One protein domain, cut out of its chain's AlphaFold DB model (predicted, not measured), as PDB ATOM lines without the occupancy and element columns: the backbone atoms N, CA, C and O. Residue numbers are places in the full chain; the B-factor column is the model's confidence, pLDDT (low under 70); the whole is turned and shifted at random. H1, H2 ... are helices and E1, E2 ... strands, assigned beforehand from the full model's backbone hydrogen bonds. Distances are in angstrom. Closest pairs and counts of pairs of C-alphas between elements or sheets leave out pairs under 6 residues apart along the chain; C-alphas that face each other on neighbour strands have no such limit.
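AT A GLANCE: This is residues 137 to 204 of the 599 residues of the protein "BZ3500_MvSof-1268-A1-R1_Chr2-2g04753 protein" of Microbotryum saponariae (UniProt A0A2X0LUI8). A small wall of three antiparallel strands, E1, E2 and E3, has one short helix, H2, across one face and no named helix on the other. H1 lies off the E3 edge of this sheet, a long link loops out from it on that side and comes back to H2, and H3 follows H2 at a sharp turn, off the sheet. The printed part has 68 residues with three named strands and three named helices, along the chain E1, E2, E3, H1, H2, H3; the sheet's order is E1 - E2 - E3, and the class is mixed, helices and strands. The whole is compact, with a radius of gyration of the C-alphas of 11.7 A and spans of 33 by 32 by 21 A.

HOW THE PARTS SIT: E1, residues 140 to 144, and E2, residues 152 to 159, are antiparallel neighbours at 152 degrees and form a hairpin; N 141 and O 155 are 2.8 A apart and N 143 and O 153 are 2.9 A apart, both within hydrogen-bond range. E2 and E3, residues 162 to 165, form a second hairpin, antiparallel at 168 degrees; N 156 and O 164 are 3.0 A apart and N 162 and O 159 are 2.9 A apart, within hydrogen-bond range. E1, E2 and E3 make a meander, each strand the antiparallel neighbour of the one before, with E1 and E3 as edge strands and E2 as the inner strand. H1, residues 168 to 171, is not on the sheet, but only just, with 4 pairs of C-alphas within 10 A; its closest C-alpha to E3 is that of Lys 171, 7.2 A from that of Cys 165. H2, residues 183 to 188, is on the sheet at a height of 8.3 A. It only just lies over E2, where 3 of its 6 C-alphas fall, and it runs across the strands, at 65 degrees to E2 on the local plane. The closest C-alphas of H2 and E3 are those of Leu 185 and Cys 165, 7.1 A apart. H1 and H2 are near each other, with 5 pairs of C-alphas within 10 A. H3, residues 191 to 198, is not on the sheet; it is close to H2 but not clearly touching, with the C-alphas of Arg 186 and Glu 194 closest at 5.8 A. The lines of H2 and H3 are only just about perpendicular, at 73 degrees. H1 and H3 are apart. In H2 and H3 every O i to N i+4 pair is within hydrogen-bond range, while H1 is too short for such a pair and has its one O i to N i+3 pair within range.

IN THESE COORDINATES: E1, Thr 140 to Gln 144, begins at C-alpha 140, (-27.186, -2.785, -83.771), and is 14.1 A long. E2, Val 152 to Thr 159, is the longest strand by residues, at 22.4 A. E3, Ile 162 to Cys 165, measures 10.3 A and ends at C-alpha 165, (-19.224, -3.302, -77.928). H1 runs from Pro 168 to Lys 171 and H2 from Lys 183 to Val 188. H3, Ser 191 to Thr 198, is 10.6 A long and ends at C-alpha 198, (-17.284, -16.836, -73.336).

THE WHOLE: The two C-alphas farthest apart are those of Gly 138 and Leu 204, 34.0 A. The printed part, residues 137 to 204, has no cut. The link from H1 to H2, 11 residues, is long; that from E1 to E2, 7 residues, is short, and those from E2 to E3, E3 to H1 and H2 to H3 are tight. The mean pLDDT of the printed part is 79.5; it is under 70 at residue 138, residues 145 to 150 and residues 200 to 204.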
ATOM      1  N   VAL A 137     -28.875 -11.318 -85.986       78.56
ATOM      2  CA  VAL A 137     -27.605 -11.053 -86.673       78.56
ATOM      3  C   VAL A 137     -27.742  -9.811 -87.564       78.56
ATOM      4  O   VAL A 137     -28.764  -9.608 -88.213       78.56
ATOM      5  N   GLY A 138     -26.718  -8.957 -87.561       69.94
ATOM      6  CA  GLY A 138     -26.699  -7.651 -88.230       69.94
ATOM      7  C   GLY A 138     -27.321  -6.509 -87.415       69.94
ATOM      8  O   GLY A 138     -27.039  -5.340 -87.679       69.94
ATOM      9  N   GLU A 139     -28.112  -6.808 -86.382       77.62
ATOM     10  CA  GLU A 139     -28.788  -5.788 -85.580       77.62
ATOM     11  C   GLU A 139     -27.804  -5.026 -84.666       77.62
ATOM     12  O   GLU A 139     -26.927  -5.604 -84.009       77.62
ATOM     13  N   THR A 140     -27.981  -3.705 -84.595       84.69
ATOM     14  CA  THR A 140     -27.186  -2.785 -83.771       84.69
ATOM     15  C   THR A 140     -28.037  -2.189 -82.653       84.69
ATOM     16  O   THR A 140     -29.099  -1.627 -82.907       84.69
ATOM     17  N   ARG A 141     -27.542  -2.268 -81.414       85.50
ATOM     18  CA  ARG A 141     -28.184  -1.734 -80.204       85.50
ATOM     19  C   ARG A 141     -27.312  -0.665 -79.546       85.50
ATOM     20  O   ARG A 141     -26.111  -0.569 -79.802       85.50
ATOM     21  N   TYR A 142     -27.910   0.127 -78.662       83.06
ATOM     22  CA  TYR A 142     -27.234   1.192 -77.918       83.06
ATOM     23  C   TYR A 142     -27.519   1.049 -76.422       83.06
ATOM     24  O   TYR A 142     -28.617   0.662 -76.028       83.06
ATOM     25  N   THR A 143     -26.544   1.377 -75.576       81.88
ATOM     26  CA  THR A 143     -26.718   1.415 -74.117       81.88
ATOM     27  C   THR A 143     -25.926   2.558 -73.489       81.88
ATOM     28  O   THR A 143     -24.997   3.086 -74.097       81.88
ATOM     29  N   GLN A 144     -26.291   2.959 -72.274       79.62
ATOM     30  CA  GLN A 144     -25.701   4.103 -71.574       79.62
ATOM     31  C   GLN A 144     -24.894   3.664 -70.352       79.62
ATOM     32  O   GLN A 144     -25.261   2.734 -69.633       79.62
ATOM     33  N   SER A 145     -23.793   4.363 -70.077       66.38
ATOM     34  CA  SER A 145     -22.966   4.082 -68.907       66.38
ATOM     35  C   SER A 145     -23.652   4.502 -67.604       66.38
ATOM     36  O   SER A 145     -23.811   5.689 -67.319       66.38
ATOM     37  N   LYS A 146     -23.971   3.530 -66.741       61.66
ATOM     38  CA  LYS A 146     -24.543   3.784 -65.402       61.66
ATOM     39  C   LYS A 146     -23.631   4.616 -64.483       61.66
ATOM     40  O   LYS A 146     -24.129   5.230 -63.546       61.66
ATOM     41  N   SER A 147     -22.320   4.656 -64.742       58.72
ATOM     42  CA  SER A 147     -21.353   5.487 -64.004       58.72
ATOM     43  C   SER A 147     -21.169   6.892 -64.585       58.72
ATOM     44  O   SER A 147     -20.570   7.743 -63.932       58.72
ATOM     45  N   THR A 148     -21.619   7.150 -65.816       54.62
ATOM     46  CA  THR A 148     -21.328   8.399 -66.535       54.62
ATOM     47  C   THR A 148     -22.450   8.688 -67.533       54.62
ATOM     48  O   THR A 148     -22.423   8.207 -68.664       54.62
ATOM     49  N   LYS A 149     -23.447   9.481 -67.111       55.25
ATOM     50  CA  LYS A 149     -24.718   9.708 -67.838       55.25
ATOM     51  C   LYS A 149     -24.587  10.328 -69.247       55.25
ATOM     52  O   LYS A 149     -25.590  10.447 -69.937       55.25
ATOM     53  N   SER A 150     -23.386  10.717 -69.677       56.91
ATOM     54  CA  SER A 150     -23.082  11.244 -71.016       56.91
ATOM     55  C   SER A 150     -22.530  10.204 -72.005       56.91
ATOM     56  O   SER A 150     -22.466  10.483 -73.199       56.91
ATOM     57  N   SER A 151     -22.124   9.014 -71.547       71.56
ATOM     58  CA  SER A 151     -21.416   8.033 -72.384       71.56
ATOM     59  C   SER A 151     -22.355   6.956 -72.933       71.56
ATOM     60  O   SER A 151     -22.713   6.013 -72.221       71.56
ATOM     61  N   VAL A 152     -22.713   7.078 -74.214       82.88
ATOM     62  CA  VAL A 152     -23.435   6.052 -74.987       82.88
ATOM     63  C   VAL A 152     -22.435   5.090 -75.638       82.88
ATOM     64  O   VAL A 152     -21.441   5.521 -76.223       82.88
ATOM     65  N   TYR A 153     -22.714   3.789 -75.577       86.75
ATOM     66  CA  TYR A 153     -21.955   2.744 -76.257       86.75
ATOM     67  C   TYR A 153     -22.839   1.977 -77.239       86.75
ATOM     68  O   TYR A 153     -23.965   1.593 -76.920       86.75
ATOM     69  N   THR A 154     -22.293   1.720 -78.421       88.31
ATOM     70  CA  THR A 154     -22.900   0.900 -79.472       88.31
ATOM     71  C   THR A 154     -22.536  -0.559 -79.233       88.31
ATOM     72  O   THR A 154     -21.396  -0.856 -78.859       88.31
ATOM     73  N   LEU A 155     -23.471  -1.471 -79.472       89.69
ATOM     74  CA  LEU A 155     -23.229  -2.907 -79.486       89.69
ATOM     75  C   LEU A 155     -23.757  -3.498 -80.797       89.69
ATOM     76  O   LEU A 155     -24.838  -3.123 -81.245       89.69
ATOM     77  N   THR A 156     -23.009  -4.408 -81.416       87.62
ATOM     78  CA  THR A 156     -23.370  -5.013 -82.709       87.62
ATOM     79  C   THR A 156     -23.216  -6.530 -82.661       87.62
ATOM     80  O   THR A 156     -22.293  -7.042 -82.023       87.62
ATOM     81  N   HIS A 157     -24.116  -7.240 -83.343       88.00
ATOM     82  CA  HIS A 157     -24.119  -8.701 -83.463       88.00
ATOM     83  C   HIS A 157     -23.854  -9.112 -84.931       88.00
ATOM     84  O   HIS A 157     -24.771  -9.543 -85.623       88.00
ATOM     85  N   PRO A 158     -22.637  -8.906 -85.481       80.06
ATOM     86  CA  PRO A 158     -22.361  -9.112 -86.910       80.06
ATOM     87  C   PRO A 158     -22.471 -10.564 -87.401       80.06
ATOM     88  O   PRO A 158     -22.712 -10.767 -88.584       80.06
ATOM     89  N   THR A 159     -22.282 -11.561 -86.531       80.44
ATOM     90  CA  THR A 159     -22.473 -12.995 -86.825       80.44
ATOM     91  C   THR A 159     -22.902 -13.719 -85.549       80.44
ATOM     92  O   THR A 159     -22.544 -13.266 -84.465       80.44
ATOM     93  N   GLU A 160     -23.591 -14.860 -85.669       73.62
ATOM     94  CA  GLU A 160     -24.280 -15.602 -84.584       73.62
ATOM     95  C   GLU A 160     -23.493 -15.801 -83.268       73.62
ATOM     96  O   GLU A 160     -24.076 -15.930 -82.191       73.62
ATOM     97  N   ASN A 161     -22.159 -15.841 -83.347       73.75
ATOM     98  CA  ASN A 161     -21.260 -16.101 -82.218       73.75
ATOM     99  C   ASN A 161     -20.375 -14.895 -81.825       73.75
ATOM    100  O   ASN A 161     -19.576 -14.988 -80.887       73.75
ATOM    101  N   ILE A 162     -20.485 -13.757 -82.521       85.06
ATOM    102  CA  ILE A 162     -19.644 -12.568 -82.318       85.06
ATOM    103  C   ILE A 162     -20.504 -11.378 -81.894       85.06
ATOM    104  O   ILE A 162     -21.231 -10.804 -82.697       85.06
ATOM    105  N   TYR A 163     -20.310 -10.938 -80.650       90.00
ATOM    106  CA  TYR A 163     -20.917  -9.727 -80.100       90.00
ATOM    107  C   TYR A 163     -19.826  -8.695 -79.800       90.00
ATOM    108  O   TYR A 163     -18.821  -8.992 -79.147       90.00
ATOM    109  N   ILE A 164     -20.013  -7.476 -80.300       90.88
ATOM    110  CA  ILE A 164     -19.047  -6.374 -80.230       90.88
ATOM    111  C   ILE A 164     -19.647  -5.234 -79.407       90.88
ATOM    112  O   ILE A 164     -20.842  -4.971 -79.490       90.88
ATOM    113  N   CYS A 165     -18.824  -4.524 -78.629       92.50
ATOM    114  CA  CYS A 165     -19.224  -3.302 -77.928       92.50
ATOM    115  C   CYS A 165     -18.163  -2.206 -78.102       92.50
ATOM    116  O   CYS A 165     -16.966  -2.474 -78.006       92.50
ATOM    117  N   SER A 166     -18.583  -0.958 -78.330       90.62
ATOM    118  CA  SER A 166     -17.666   0.171 -78.555       90.62
ATOM    119  C   SER A 166     -16.964   0.686 -77.290       90.62
ATOM    120  O   SER A 166     -16.101   1.561 -77.383       90.62
ATOM    121  N   CYS A 167     -17.305   0.166 -76.104       87.81
ATOM    122  CA  CYS A 167     -16.747   0.660 -74.848       87.81
ATOM    123  C   CYS A 167     -15.253   0.307 -74.675       87.81
ATOM    124  O   CYS A 167     -14.808  -0.748 -75.143       87.81
ATOM    125  N   PRO A 168     -14.472   1.124 -73.936       85.19
ATOM    126  CA  PRO A 168     -13.049   0.866 -73.694       85.19
ATOM    127  C   PRO A 168     -12.764  -0.535 -73.137       85.19
ATOM    128  O   PRO A 168     -11.852  -1.207 -73.610       85.19
ATOM    129  N   ALA A 169     -13.583  -1.009 -72.193       84.06
ATOM    130  CA  ALA A 169     -13.405  -2.313 -71.555       84.06
ATOM    131  C   ALA A 169     -13.517  -3.500 -72.531       84.06
ATOM    132  O   ALA A 169     -12.825  -4.492 -72.344       84.06
ATOM    133  N   TRP A 170     -14.345  -3.406 -73.580       91.19
ATOM    134  CA  TRP A 170     -14.403  -4.428 -74.633       91.19
ATOM    135  C   TRP A 170     -13.292  -4.216 -75.670       91.19
ATOM    136  O   TRP A 170     -12.585  -5.154 -76.037       91.19
ATOM    137  N   LYS A 171     -13.094  -2.964 -76.106       88.12
ATOM    138  CA  LYS A 171     -12.114  -2.588 -77.137       88.12
ATOM    139  C   LYS A 171     -10.684  -2.990 -76.763       88.12
ATOM    140  O   LYS A 171      -9.971  -3.524 -77.610       88.12
ATOM    141  N   PHE A 172     -10.295  -2.766 -75.507       86.00
ATOM    142  CA  PHE A 172      -8.952  -3.035 -74.983       86.00
ATOM    143  C   PHE A 172      -8.833  -4.362 -74.208       86.00
ATOM    144  O   PHE A 172      -7.756  -4.684 -73.719       86.00
ATOM    145  N   SER A 173      -9.904  -5.162 -74.116       81.56
ATOM    146  CA  SER A 173      -9.819  -6.536 -73.595       81.56
ATOM    147  C   SER A 173      -8.925  -7.393 -74.516       81.56
ATOM    148  O   SER A 173      -9.079  -7.302 -75.738       81.56
ATOM    149  N   PRO A 174      -7.992  -8.208 -73.990       70.50
ATOM    150  CA  PRO A 174      -7.174  -9.117 -74.799       70.50
ATOM    151  C   PRO A 174      -7.979 -10.324 -75.321       70.50
ATOM    152  O   PRO A 174      -9.090 -10.594 -74.871       70.50
ATOM    153  N   GLY A 175      -7.410 -11.073 -76.273       78.44
ATOM    154  CA  GLY A 175      -7.979 -12.331 -76.783       78.44
ATOM    155  C   GLY A 175      -8.867 -12.216 -78.035       78.44
ATOM    156  O   GLY A 175      -9.099 -11.132 -78.581       78.44
ATOM    157  N   ARG A 176      -9.349 -13.370 -78.527       78.12
ATOM    158  CA  ARG A 176     -10.175 -13.484 -79.749       78.12
ATOM    159  C   ARG A 176     -11.569 -12.876 -79.546       78.12
ATOM    160  O   ARG A 176     -12.146 -13.026 -78.476       78.12
ATOM    161  N   ARG A 177     -12.148 -12.257 -80.591       84.50
ATOM    162  CA  ARG A 177     -13.451 -11.544 -80.530       84.50
ATOM    163  C   ARG A 177     -14.580 -12.360 -79.882       84.50
ATOM    164  O   ARG A 177     -15.317 -11.803 -79.079       84.50
ATOM    165  N   VAL A 178     -14.664 -13.662 -80.165       83.81
ATOM    166  CA  VAL A 178     -15.654 -14.580 -79.564       83.81
ATOM    167  C   VAL A 178     -15.561 -14.672 -78.033       83.81
ATOM    168  O   VAL A 178     -16.587 -14.792 -77.378       83.81
ATOM    169  N   ALA A 179     -14.374 -14.531 -77.437       81.25
ATOM    170  CA  ALA A 179     -14.175 -14.609 -75.986       81.25
ATOM    171  C   ALA A 179     -14.258 -13.244 -75.271       81.25
ATOM    172  O   ALA A 179     -14.231 -13.190 -74.041       81.25
ATOM    173  N   LYS A 180     -14.350 -12.126 -76.010       89.75
ATOM    174  CA  LYS A 180     -14.409 -10.784 -75.410       89.75
ATOM    175  C   LYS A 180     -15.779 -10.493 -74.805       89.75
ATOM    176  O   LYS A 180     -16.815 -10.864 -75.359       89.75
ATOM    177  N   THR A 181     -15.766  -9.762 -73.692       90.62
ATOM    178  CA  THR A 181     -16.948  -9.416 -72.897       90.62
ATOM    179  C   THR A 181     -16.763  -8.087 -72.161       90.62
ATOM    180  O   THR A 181     -15.643  -7.616 -71.965       90.62
ATOM    181  N   CYS A 182     -17.859  -7.462 -71.731       90.69
ATOM    182  CA  CYS A 182     -17.858  -6.268 -70.881       90.69
ATOM    183  C   CYS A 182     -19.160  -6.186 -70.063       90.69
ATOM    184  O   CYS A 182     -20.093  -6.952 -70.314       90.69
ATOM    185  N   LYS A 183     -19.270  -5.232 -69.119       87.06
ATOM    186  CA  LYS A 183     -20.514  -5.037 -68.336       87.06
ATOM    187  C   LYS A 183     -21.732  -4.847 -69.250       87.06
ATOM    188  O   LYS A 183     -22.734  -5.510 -69.046       87.06
ATOM    189  N   HIS A 184     -21.593  -4.048 -70.308       89.56
ATOM    190  CA  HIS A 184     -22.669  -3.767 -71.264       89.56
ATOM    191  C   HIS A 184     -23.199  -5.012 -72.000       89.56
ATOM    192  O   HIS A 184     -24.408  -5.180 -72.088       89.56
ATOM    193  N   LEU A 185     -22.331  -5.919 -72.473       88.62
ATOM    194  CA  LEU A 185     -22.778  -7.178 -73.087       88.62
ATOM    195  C   LEU A 185     -23.463  -8.086 -72.057       88.62
ATOM    196  O   LEU A 185     -24.552  -8.576 -72.329       88.62
ATOM    197  N   ARG A 186     -22.917  -8.205 -70.836       87.31
ATOM    198  CA  ARG A 186     -23.567  -8.932 -69.723       87.31
ATOM    199  C   ARG A 186     -24.883  -8.299 -69.239       87.31
ATOM    200  O   ARG A 186     -25.621  -8.952 -68.509       87.31
ATOM    201  N   GLU A 187     -25.168  -7.047 -69.597       83.38
ATOM    202  CA  GLU A 187     -26.433  -6.356 -69.301       83.38
ATOM    203  C   GLU A 187     -27.460  -6.469 -70.443       83.38
ATOM    204  O   GLU A 187     -28.652  -6.437 -70.160       83.38
ATOM    205  N   VAL A 188     -27.026  -6.627 -71.702       84.12
ATOM    206  CA  VAL A 188     -27.916  -6.755 -72.880       84.12
ATOM    207  C   VAL A 188     -28.212  -8.217 -73.243       84.12
ATOM    208  O   VAL A 188     -29.327  -8.526 -73.646       84.12
ATOM    209  N   LEU A 189     -27.239  -9.119 -73.083       84.62
ATOM    210  CA  LEU A 189     -27.361 -10.556 -73.374       84.62
ATOM    211  C   LEU A 189     -27.770 -11.392 -72.147       84.62
ATOM    212  O   LEU A 189     -28.044 -12.581 -72.271       84.62
ATOM    213  N   GLY A 190     -27.756 -10.789 -70.954       83.88
ATOM    214  CA  GLY A 190     -27.796 -11.500 -69.676       83.88
ATOM    215  C   GLY A 190     -26.422 -12.031 -69.244       83.88
ATOM    216  O   GLY A 190     -25.530 -12.273 -70.058       83.88
ATOM    217  N   SER A 191     -26.228 -12.200 -67.934       78.19
ATOM    218  CA  SER A 191     -24.982 -12.728 -67.358       78.19
ATOM    219  C   SER A 191     -24.706 -14.164 -67.783       78.19
ATOM    220  O   SER A 191     -23.562 -14.508 -68.070       78.19
ATOM    221  N   ASP A 192     -25.748 -14.984 -67.816       76.19
ATOM    222  CA  ASP A 192     -25.630 -16.438 -67.806       76.19
ATOM    223  C   ASP A 192     -25.297 -16.944 -69.217       76.19
ATOM    224  O   ASP A 192     -24.320 -17.670 -69.399       76.19
ATOM    225  N   PHE A 193     -26.005 -16.427 -70.230       83.56
ATOM    226  CA  PHE A 193     -25.670 -16.609 -71.645       83.56
ATOM    227  C   PHE A 193     -24.261 -16.099 -71.966       83.56
ATOM    228  O   PHE A 193     -23.473 -16.811 -72.575       83.56
ATOM    229  N   GLU A 194     -23.899 -14.891 -71.527       84.75
ATOM    230  CA  GLU A 194     -22.588 -14.292 -71.821       84.75
ATOM    231  C   GLU A 194     -21.431 -15.031 -71.117       84.75
ATOM    232  O   GLU A 194     -20.322 -15.114 -71.647       84.75
ATOM    233  N   THR A 195     -21.689 -15.634 -69.953       82.44
ATOM    234  CA  THR A 195     -20.766 -16.548 -69.253       82.44
ATOM    235  C   THR A 195     -20.603 -17.854 -70.036       82.44
ATOM    236  O   THR A 195     -19.480 -18.278 -70.303       82.44
ATOM    237  N   GLN A 196     -21.709 -18.455 -70.487       80.88
ATOM    238  CA  GLN A 196     -21.713 -19.691 -71.277       80.88
ATOM    239  C   GLN A 196     -21.067 -19.503 -72.665       80.88
ATOM    240  O   GLN A 196     -20.302 -20.357 -73.104       80.88
ATOM    241  N   ARG A 197     -21.299 -18.354 -73.318       84.62
ATOM    242  CA  ARG A 197     -20.736 -17.962 -74.623       84.62
ATOM    243  C   ARG A 197     -19.224 -17.724 -74.576       84.62
ATOM    244  O   ARG A 197     -18.530 -18.002 -75.548       84.62
ATOM    245  N   THR A 198     -18.714 -17.175 -73.474       81.81
ATOM    246  CA  THR A 198     -17.284 -16.836 -73.336       81.81
ATOM    247  C   THR A 198     -16.452 -17.937 -72.686       81.81
ATOM    248  O   THR A 198     -15.228 -17.901 -72.790       81.81
ATOM    249  N   GLY A 199     -17.088 -18.897 -72.004       72.00
ATOM    250  CA  GLY A 199     -16.414 -19.940 -71.227       72.00
ATOM    251  C   GLY A 199     -15.746 -19.436 -69.939       72.00
ATOM    252  O   GLY A 199     -15.089 -20.209 -69.248       72.00
ATOM    253  N   VAL A 200     -15.901 -18.151 -69.598       62.41
ATOM    254  CA  VAL A 200     -15.270 -17.525 -68.427       62.41
ATOM    255  C   VAL A 200     -16.252 -17.525 -67.261       62.41
ATOM    256  O   VAL A 200     -17.137 -16.670 -67.204       62.41
ATOM    257  N   ALA A 201     -16.078 -18.459 -66.324       57.12
ATOM    258  CA  ALA A 201     -16.892 -18.551 -65.113       57.12
ATOM    259  C   ALA A 201     -16.892 -17.231 -64.313       57.12
ATOM    260  O   ALA A 201     -15.838 -16.649 -64.052       57.12
ATOM    261  N   GLU A 202     -18.076 -16.765 -63.904       63.56
ATOM    262  CA  GLU A 202     -18.207 -15.602 -63.022       63.56
ATOM    263  C   GLU A 202     -17.785 -15.976 -61.591       63.56
ATOM    264  O   GLU A 202     -18.203 -17.003 -61.053       63.56
ATOM    265  N   THR A 203     -16.930 -15.161 -60.968       62.81
ATOM    266  CA  THR A 203     -16.424 -15.448 -59.617       62.81
ATOM    267  C   THR A 203     -17.461 -15.101 -58.547       62.81
ATOM    268  O   THR A 203     -18.294 -14.212 -58.737       62.81
ATOM    269  N   LEU A 204     -17.391 -15.752 -57.378       51.81
ATOM    270  CA  LEU A 204     -18.326 -15.504 -56.268       51.81
ATOM    271  C   LEU A 204     -18.422 -14.010 -55.909       51.81
ATOM    272  O   LEU A 204     -19.521 -13.463 -55.870       51.81
TER     273      LEU A 204